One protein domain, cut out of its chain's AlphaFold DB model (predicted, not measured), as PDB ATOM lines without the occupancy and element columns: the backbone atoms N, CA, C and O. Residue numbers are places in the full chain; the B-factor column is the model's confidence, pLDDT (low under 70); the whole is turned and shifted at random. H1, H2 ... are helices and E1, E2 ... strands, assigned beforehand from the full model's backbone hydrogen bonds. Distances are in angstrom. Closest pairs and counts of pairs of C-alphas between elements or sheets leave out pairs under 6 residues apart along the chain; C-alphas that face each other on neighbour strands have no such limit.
ATOM      1  N   ASP A 252     205.008 213.750 249.529       88.44
ATOM      2  CA  ASP A 252     204.477 212.826 250.540       88.44
ATOM      3  C   ASP A 252     203.294 213.482 251.287       88.44
ATOM      4  O   ASP A 252     202.900 214.622 251.023       88.44
ATOM      5  N   ARG A 253     202.742 212.783 252.280       89.06
ATOM      6  CA  ARG A 253     201.929 213.397 253.334       89.06
ATOM      7  C   ARG A 253     202.809 213.872 254.487       89.06
ATOM      8  O   ARG A 253     203.804 213.238 254.839       89.06
ATOM      9  N   VAL A 254     202.404 214.971 255.110       91.88
ATOM     10  CA  VAL A 254     202.989 215.465 256.362       91.88
ATOM     11  C   VAL A 254     202.262 214.796 257.519       91.88
ATOM     12  O   VAL A 254     201.034 214.795 257.542       91.88
ATOM     13  N   GLN A 255     203.003 214.222 258.464       91.38
ATOM     14  CA  GLN A 255     202.412 213.574 259.633       91.38
ATOM     15  C   GLN A 255     202.099 214.598 260.729       91.38
ATOM     16  O   GLN A 255     202.866 215.546 260.932       91.38
ATOM     17  N   ASP A 256     201.013 214.387 261.467       92.19
ATOM     18  CA  ASP A 256     200.726 215.156 262.678       92.19
ATOM     19  C   ASP A 256     201.894 215.088 263.686       92.19
ATOM     20  O   ASP A 256     202.668 214.126 263.715       92.19
ATOM     21  N   GLY A 257     202.101 216.164 264.446       91.38
ATOM     22  CA  GLY A 257     203.255 216.323 265.341       91.38
ATOM     23  C   GLY A 257     204.633 216.459 264.660       91.38
ATOM     24  O   GLY A 257     205.627 216.662 265.355       91.38
ATOM     25  N   THR A 258     204.738 216.396 263.320       91.50
ATOM     26  CA  THR A 258     205.997 216.694 262.585       91.50
ATOM     27  C   THR A 258     206.124 218.158 262.144       91.50
ATOM     28  O   THR A 258     207.089 218.541 261.476       91.50
ATOM     29  N   VAL A 259     205.164 218.992 262.545       91.75
ATOM     30  CA  VAL A 259     205.143 220.453 262.397       91.75
ATOM     31  C   VAL A 259     204.685 221.095 263.713       91.75
ATOM     32  O   VAL A 259     204.230 220.411 264.621       91.75
ATOM     33  N   GLU A 260     204.814 222.416 263.831       90.25
ATOM     34  CA  GLU A 260     204.557 223.179 265.070       90.25
ATOM     35  C   GLU A 260     203.060 223.374 265.411       90.25
ATOM     36  O   GLU A 260     202.731 224.098 266.347       90.25
ATOM     37  N   PHE A 261     202.152 222.783 264.632       88.75
ATOM     38  CA  PHE A 261     200.703 222.942 264.760       88.75
ATOM     39  C   PHE A 261     200.012 221.586 264.607       88.75
ATOM     40  O   PHE A 261     200.368 220.837 263.695       88.75
ATOM     41  N   ASP A 262     198.997 221.319 265.427       91.50
ATOM     42  CA  ASP A 262     198.158 220.121 265.315       91.50
ATOM     43  C   ASP A 262     197.491 220.060 263.926       91.50
ATOM     44  O   ASP A 262     196.909 221.047 263.454       91.50
ATOM     45  N   LEU A 263     197.568 218.908 263.256       93.00
ATOM     46  CA  LEU A 263     196.963 218.706 261.937       93.00
ATOM     47  C   LEU A 263     195.549 218.097 262.046       93.00
ATOM     48  O   LEU A 263     195.317 217.224 262.881       93.00
ATOM     49  N   PRO A 264     194.587 218.472 261.174       90.38
ATOM     50  CA  PRO A 264     193.227 217.910 261.196       90.38
ATOM     51  C   PRO A 264     193.142 216.399 260.925       90.38
ATOM     52  O   PRO A 264     192.109 215.787 261.184       90.38
ATOM     53  N   ASN A 265     194.203 215.816 260.363       89.38
ATOM     54  CA  ASN A 265     194.335 214.410 260.000       89.38
ATOM     55  C   ASN A 265     195.721 213.909 260.428       89.38
ATOM     56  O   ASN A 265     196.681 214.680 260.418       89.38
ATOM     57  N   GLN A 266     195.853 212.605 260.696       89.06
ATOM     58  CA  GLN A 266     197.147 211.972 261.009       89.06
ATOM     59  C   GLN A 266     198.195 212.182 259.901       89.06
ATOM     60  O   GLN A 266     199.383 212.302 260.196       89.06
ATOM     61  N   PHE A 267     197.758 212.253 258.637       90.31
ATOM     62  CA  PHE A 267     198.582 212.523 257.461       90.31
ATOM     63  C   PHE A 267     197.897 213.514 256.508       90.31
ATOM     64  O   PHE A 267     196.984 213.162 255.758       90.31
ATOM     65  N   GLU A 268     198.380 214.754 256.477       91.88
ATOM     66  CA  GLU A 268     197.794 215.838 255.685       91.88
ATOM     67  C   GLU A 268     198.558 216.098 254.371       91.88
ATOM     68  O   GLU A 268     199.739 215.776 254.217       91.88
ATOM     69  N   THR A 269     197.870 216.668 253.381       92.06
ATOM     70  CA  THR A 269     198.473 217.120 252.120       92.06
ATOM     71  C   THR A 269     199.336 218.366 252.318       92.06
ATOM     72  O   THR A 269     198.988 219.271 253.075       92.06
ATOM     73  N   CYS A 270     200.422 218.474 251.552       93.12
ATOM     74  CA  CYS A 270     201.274 219.665 251.522       93.12
ATOM     75  C   CYS A 270     200.505 220.964 251.224       93.12
ATOM     76  O   CYS A 270     200.770 221.997 251.836       93.12
ATOM     77  N   GLU A 271     199.503 220.902 250.341       93.62
ATOM     78  CA  GLU A 271     198.628 222.036 250.029       93.62
ATOM     79  C   GLU A 271     197.824 222.503 251.257       93.62
ATOM     80  O   GLU A 271     197.750 223.701 251.535       93.62
ATOM     81  N   ASN A 272     197.248 221.575 252.031       94.06
ATOM     82  CA  ASN A 272     196.483 221.915 253.230       94.06
ATOM     83  C   ASN A 272     197.378 222.323 254.407       94.06
ATOM     84  O   ASN A 272     197.021 223.256 255.121       94.06
ATOM     85  N   VAL A 273     198.562 221.725 254.576       95.12
ATOM     86  CA  VAL A 273     199.543 222.180 255.580       95.12
ATOM     87  C   VAL A 273     199.949 223.630 255.323       95.12
ATOM     88  O   VAL A 273     200.011 224.423 256.258       95.12
ATOM     89  N   ILE A 274     200.115 224.035 254.062       95.50
ATOM     90  CA  ILE A 274     200.360 225.442 253.717       95.50
ATOM     91  C   ILE A 274     199.161 226.336 254.064       95.50
ATOM     92  O   ILE A 274     199.361 227.430 254.591       95.50
ATOM     93  N   LYS A 275     197.917 225.888 253.838       95.50
ATOM     94  CA  LYS A 275     196.718 226.625 254.291       95.50
ATOM     95  C   LYS A 275     196.707 226.790 255.817       95.50
ATOM     96  O   LYS A 275     196.403 227.880 256.292       95.50
ATOM     97  N   ILE A 276     197.096 225.756 256.567       94.56
ATOM     98  CA  ILE A 276     197.196 225.769 258.037       94.56
ATOM     99  C   ILE A 276     198.305 226.721 258.512       94.56
ATOM    100  O   ILE A 276     198.064 227.524 259.410       94.56
ATOM    101  N   PHE A 277     199.488 226.707 257.887       94.69
ATOM    102  CA  PHE A 277     200.568 227.655 258.198       94.69
ATOM    103  C   PHE A 277     200.135 229.104 257.940       94.69
ATOM    104  O   PHE A 277     200.257 229.937 258.839       94.69
ATOM    105  N   ASN A 278     199.542 229.378 256.772       94.69
ATOM    106  CA  ASN A 278     199.028 230.706 256.418       94.69
ATOM    107  C   ASN A 278     197.933 231.177 257.396       94.69
ATOM    108  O   ASN A 278     197.922 232.343 257.787       94.69
ATOM    109  N   ALA A 279     197.035 230.282 257.831       95.06
ATOM    110  CA  ALA A 279     196.002 230.587 258.826       95.06
ATOM    111  C   ALA A 279     196.582 230.901 260.221       95.06
ATOM    112  O   ALA A 279     196.024 231.723 260.942       95.06
ATOM    113  N   ASN A 280     197.728 230.306 260.569       93.75
ATOM    114  CA  ASN A 280     198.489 230.594 261.788       93.75
ATOM    115  C   ASN A 280     199.544 231.710 261.600       93.75
ATOM    116  O   ASN A 280     200.458 231.852 262.412       93.75
ATOM    117  N   GLY A 281     199.437 232.512 260.533       94.94
ATOM    118  CA  GLY A 281     200.273 233.695 260.307       94.94
ATOM    119  C   GLY A 281     201.705 233.428 259.824       94.94
ATOM    120  O   GLY A 281     202.484 234.376 259.748       94.94
ATOM    121  N   LYS A 282     202.056 232.183 259.477       95.25
ATOM    122  CA  LYS A 282     203.353 231.815 258.878       95.25
ATOM    123  C   LYS A 282     203.226 231.656 257.370       95.25
ATOM    124  O   LYS A 282     202.202 231.208 256.867       95.25
ATOM    125  N   THR A 283     204.276 231.978 256.630       95.56
ATOM    126  CA  THR A 283     204.277 231.861 255.170       95.56
ATOM    127  C   THR A 283     204.545 230.434 254.690       95.56
ATOM    128  O   THR A 283     205.241 229.640 255.327       95.56
ATOM    129  N   ALA A 284     204.083 230.134 253.474       94.62
ATOM    130  CA  ALA A 284     204.453 228.915 252.757       94.62
ATOM    131  C   ALA A 284     205.980 228.763 252.559       94.62
ATOM    132  O   ALA A 284     206.486 227.645 252.515       94.62
ATOM    133  N   ILE A 285     206.726 229.874 252.474       95.62
ATOM    134  CA  ILE A 285     208.193 229.870 252.357       95.62
ATOM    135  C   ILE A 285     208.838 229.404 253.669       95.62
ATOM    136  O   ILE A 285     209.750 228.581 253.633       95.62
ATOM    137  N   GLU A 286     208.351 229.868 254.823       94.75
ATOM    138  CA  GLU A 286     208.819 229.385 256.131       94.75
ATOM    139  C   GLU A 286     208.562 227.886 256.299       94.75
ATOM    140  O   GLU A 286     209.482 227.166 256.679       94.75
ATOM    141  N   PHE A 287     207.369 227.396 255.931       95.31
ATOM    142  CA  PHE A 287     207.088 225.955 255.912       95.31
ATOM    143  C   PHE A 287     208.091 225.190 255.036       95.31
ATOM    144  O   PHE A 287     208.701 224.222 255.491       95.31
ATOM    145  N   CYS A 288     208.312 225.647 253.804       95.81
ATOM    146  CA  CYS A 288     209.212 224.999 252.852       95.81
ATOM    147  C   CYS A 288     210.697 225.041 253.242       95.81
ATOM    148  O   CYS A 288     211.464 224.200 252.781       95.81
ATOM    149  N   ASN A 289     211.092 225.967 254.120       94.25
ATOM    150  CA  ASN A 289     212.429 226.019 254.711       94.25
ATOM    151  C   ASN A 289     212.583 225.121 255.957       94.25
ATOM    152  O   ASN A 289     213.697 224.975 256.461       94.25
ATOM    153  N   THR A 290     211.510 224.499 256.465       93.56
ATOM    154  CA  THR A 290     211.619 223.468 257.514       93.56
ATOM    155  C   THR A 290     212.129 222.143 256.945       93.56
ATOM    156  O   THR A 290     211.929 221.835 255.766       93.56
ATOM    157  N   ASN A 291     212.718 221.297 257.799       91.94
ATOM    158  CA  ASN A 291     213.084 219.921 257.437       91.94
ATOM    159  C   ASN A 291     211.867 219.129 256.924       91.94
ATOM    160  O   ASN A 291     211.982 218.371 255.964       91.94
ATOM    161  N   THR A 292     210.695 219.324 257.531       92.69
ATOM    162  CA  THR A 292     209.457 218.628 257.155       92.69
ATOM    163  C   THR A 292     208.957 219.084 255.786       92.69
ATOM    164  O   THR A 292     208.745 218.249 254.913       92.69
ATOM    165  N   GLY A 293     208.844 220.395 255.544       93.25
ATOM    166  CA  GLY A 293     208.409 220.928 254.250       93.25
ATOM    167  C   GLY A 293     209.375 220.595 253.110       93.25
ATOM    168  O   GLY A 293     208.946 220.121 252.062       93.25
ATOM    169  N   SER A 294     210.682 220.751 253.326       89.25
ATOM    170  CA  SER A 294     211.694 220.451 252.301       89.25
ATOM    171  C   SER A 294     211.821 218.958 251.960       89.25
ATOM    172  O   SER A 294     212.107 218.635 250.808       89.25
ATOM    173  N   SER A 295     211.586 218.047 252.916       88.81
ATOM    174  CA  SER A 295     211.674 216.594 252.680       88.81
ATOM    175  C   SER A 295     210.355 215.945 252.253       88.81
ATOM    176  O   SER A 295     210.374 215.060 251.401       88.81
ATOM    177  N   LYS A 296     209.211 216.368 252.809       92.00
ATOM    178  CA  LYS A 296     207.891 215.792 252.502       92.00
ATOM    179  C   LYS A 296     207.182 216.500 251.357       92.00
ATOM    180  O   LYS A 296     206.499 215.841 250.587       92.00
ATOM    181  N   CYS A 297     207.372 217.803 251.191       93.94
ATOM    182  CA  CYS A 297     206.638 218.605 250.214       93.94
ATOM    183  C   CYS A 297     207.529 219.080 249.066       93.94
ATOM    184  O   CYS A 297     207.481 220.247 248.683       93.94
ATOM    185  N   CYS A 298     208.374 218.191 248.533       92.12
ATOM    186  CA  CYS A 298     209.399 218.542 247.552       92.12
ATOM    187  C   CYS A 298     208.840 219.271 246.322       92.12
ATOM    188  O   CYS A 298     209.369 220.315 245.942       92.12
ATOM    189  N   GLN A 299     207.775 218.760 245.699       91.75
ATOM    190  CA  GLN A 299     207.229 219.327 244.467       91.75
ATOM    191  C   GLN A 299     206.477 220.633 244.739       91.75
ATOM    192  O   GLN A 299     206.675 221.624 244.029       91.75
ATOM    193  N   THR A 300     205.663 220.657 245.796       94.50
ATOM    194  CA  THR A 300     204.975 221.863 246.270       94.50
ATOM    195  C   THR A 300     205.979 222.971 246.623       94.50
ATOM    196  O   THR A 300     205.864 224.099 246.142       94.50
ATOM    197  N   CYS A 301     207.021 222.655 247.390       95.19
ATOM    198  CA  CYS A 301     208.021 223.621 247.833       95.19
ATOM    199  C   CYS A 301     209.009 224.033 246.739       95.19
ATOM    200  O   CYS A 301     209.413 225.195 246.708       95.19
ATOM    201  N   ALA A 302     209.344 223.154 245.789       93.62
ATOM    202  CA  ALA A 302     210.099 223.543 244.599       93.62
ATOM    203  C   ALA A 302     209.360 224.637 243.810       93.62
ATOM    204  O   ALA A 302     209.978 225.639 243.445       93.62
ATOM    205  N   ASN A 303     208.040 224.492 243.630       92.81
ATOM    206  CA  ASN A 303     207.195 225.476 242.947       92.81
ATOM    207  C   ASN A 303     207.113 226.816 243.708       92.81
ATOM    208  O   ASN A 303     207.139 227.876 243.086       92.81
ATOM    209  N   ILE A 304     207.037 226.779 245.043       94.19
ATOM    210  CA  ILE A 304     206.920 227.973 245.904       94.19
ATOM    211  C   ILE A 304     208.239 228.746 246.000       94.19
ATOM    212  O   ILE A 304     208.241 229.973 245.916       94.19
ATOM    213  N   LEU A 305     209.360 228.041 246.162       92.88
ATOM    214  CA  LEU A 305     210.687 228.651 246.273       92.88
ATOM    215  C   LEU A 305     211.240 229.088 244.904       92.88
ATOM    216  O   LEU A 305     212.025 230.031 244.837       92.88
ATOM    217  N   ASN A 306     210.823 228.438 243.809       88.44
ATOM    218  CA  ASN A 306     211.268 228.738 242.442       88.44
ATOM    219  C   ASN A 306     210.075 228.915 241.473       88.44
ATOM    220  O   ASN A 306     209.928 228.142 240.521       88.44
ATOM    221  N   PRO A 307     209.249 229.971 241.627       75.75
ATOM    222  CA  PRO A 307     208.047 230.178 240.809       75.75
ATOM    223  C   PRO A 307     208.323 230.469 239.318       75.75
ATOM    224  O   PRO A 307     207.392 230.575 238.523       75.75
TER     225      PRO A 307
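What this domain is: This is residues 252 to 307 of the 546 residues of the protein "Hypothetical protein" of Brachionus calyciflorus (UniProt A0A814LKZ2). Four short helices and a tiny two-strand hairpin make a small cluster, in which H1, H2, H3 and strand E1 form a loose ring, with E2 paired to E1. H4 packs on H2 at one end of the longest axis, and the long loop of residues 256 to 266, between E1 and E2, lies toward the other end. The printed part has 56 residues, with two named strands and four named helices in the order E1, E2, H1, H2, H3, H4; the sheet is E1 - E2, antiparallel, and the class is mostly helix. It is compact, with a radius of gyration of the C-alphas of 9.9 A and spans of 28 by 23 by 16 A.

Where its parts are: E1, residues 253 to 255, begins with C-alpha 253 at (201.929, 213.397, 253.334) and is 6.3 A long from first to last C-alpha. E2, residues 267 to 269, is 7.0 A long. H1, residues 270 to 279, is the longest helix at 14.2 A and begins with C-alpha 270 at (201.274, 219.665, 251.522). H2, residues 284 to 288, measures 6.2 A, and H3, residues 291 to 296, measures 8.3 A. H4, residues 298 to 305, is 10.3 A long and ends with C-alpha 305 at (210.687, 228.651, 246.273).

How they stand to each other: E1 and E2 are a hairpin, antiparallel with 138 degrees between their directions. N 254 and O 268 are 2.9 A apart, as are N 268 and O 254, both pairs within hydrogen-bond range. The closest C-alphas of E1 and H1 are those of Arg 253 and Cys 270, 6.6 A apart. The closest of E1 and H3 are those of Val 254 and Lys 296, at 6.2 A. H1 and H2 touch, with the C-alphas of Ile 274 and Ala 284 closest at 5.5 A. H2 and H4 touch, with those of Cys 288 and Cys 301 closest at 5.3 A. H3 and H4 are close but not clearly touching, with the C-alphas of Ser 294 and Cys 301 closest at 6.6 A, and run opposite ways at a steep tilt of 57 degrees. H1 and H4 are also close but not clearly touching, with the C-alphas of Cys 270 and Thr 300 closest at 6.8 A, and run the same way at a steep tilt of 43 degrees. E1 and H4 are apart, as are E2 and H3. In H1, H2, H3 and H4 every O i to N i+4 pair is within hydrogen-bond range.

The domain as a whole: The two C-alphas farthest apart are those of Gln 266 and Pro 307, at 29.3 A. The printed part has no cut. The link from E1 to E2, 11 residues, is long; the links E2 to H1, H1 to H2, H2 to H3 and H3 to H4 are tight. The mean pLDDT of the printed part is 92.4, and no printed residue is under 70.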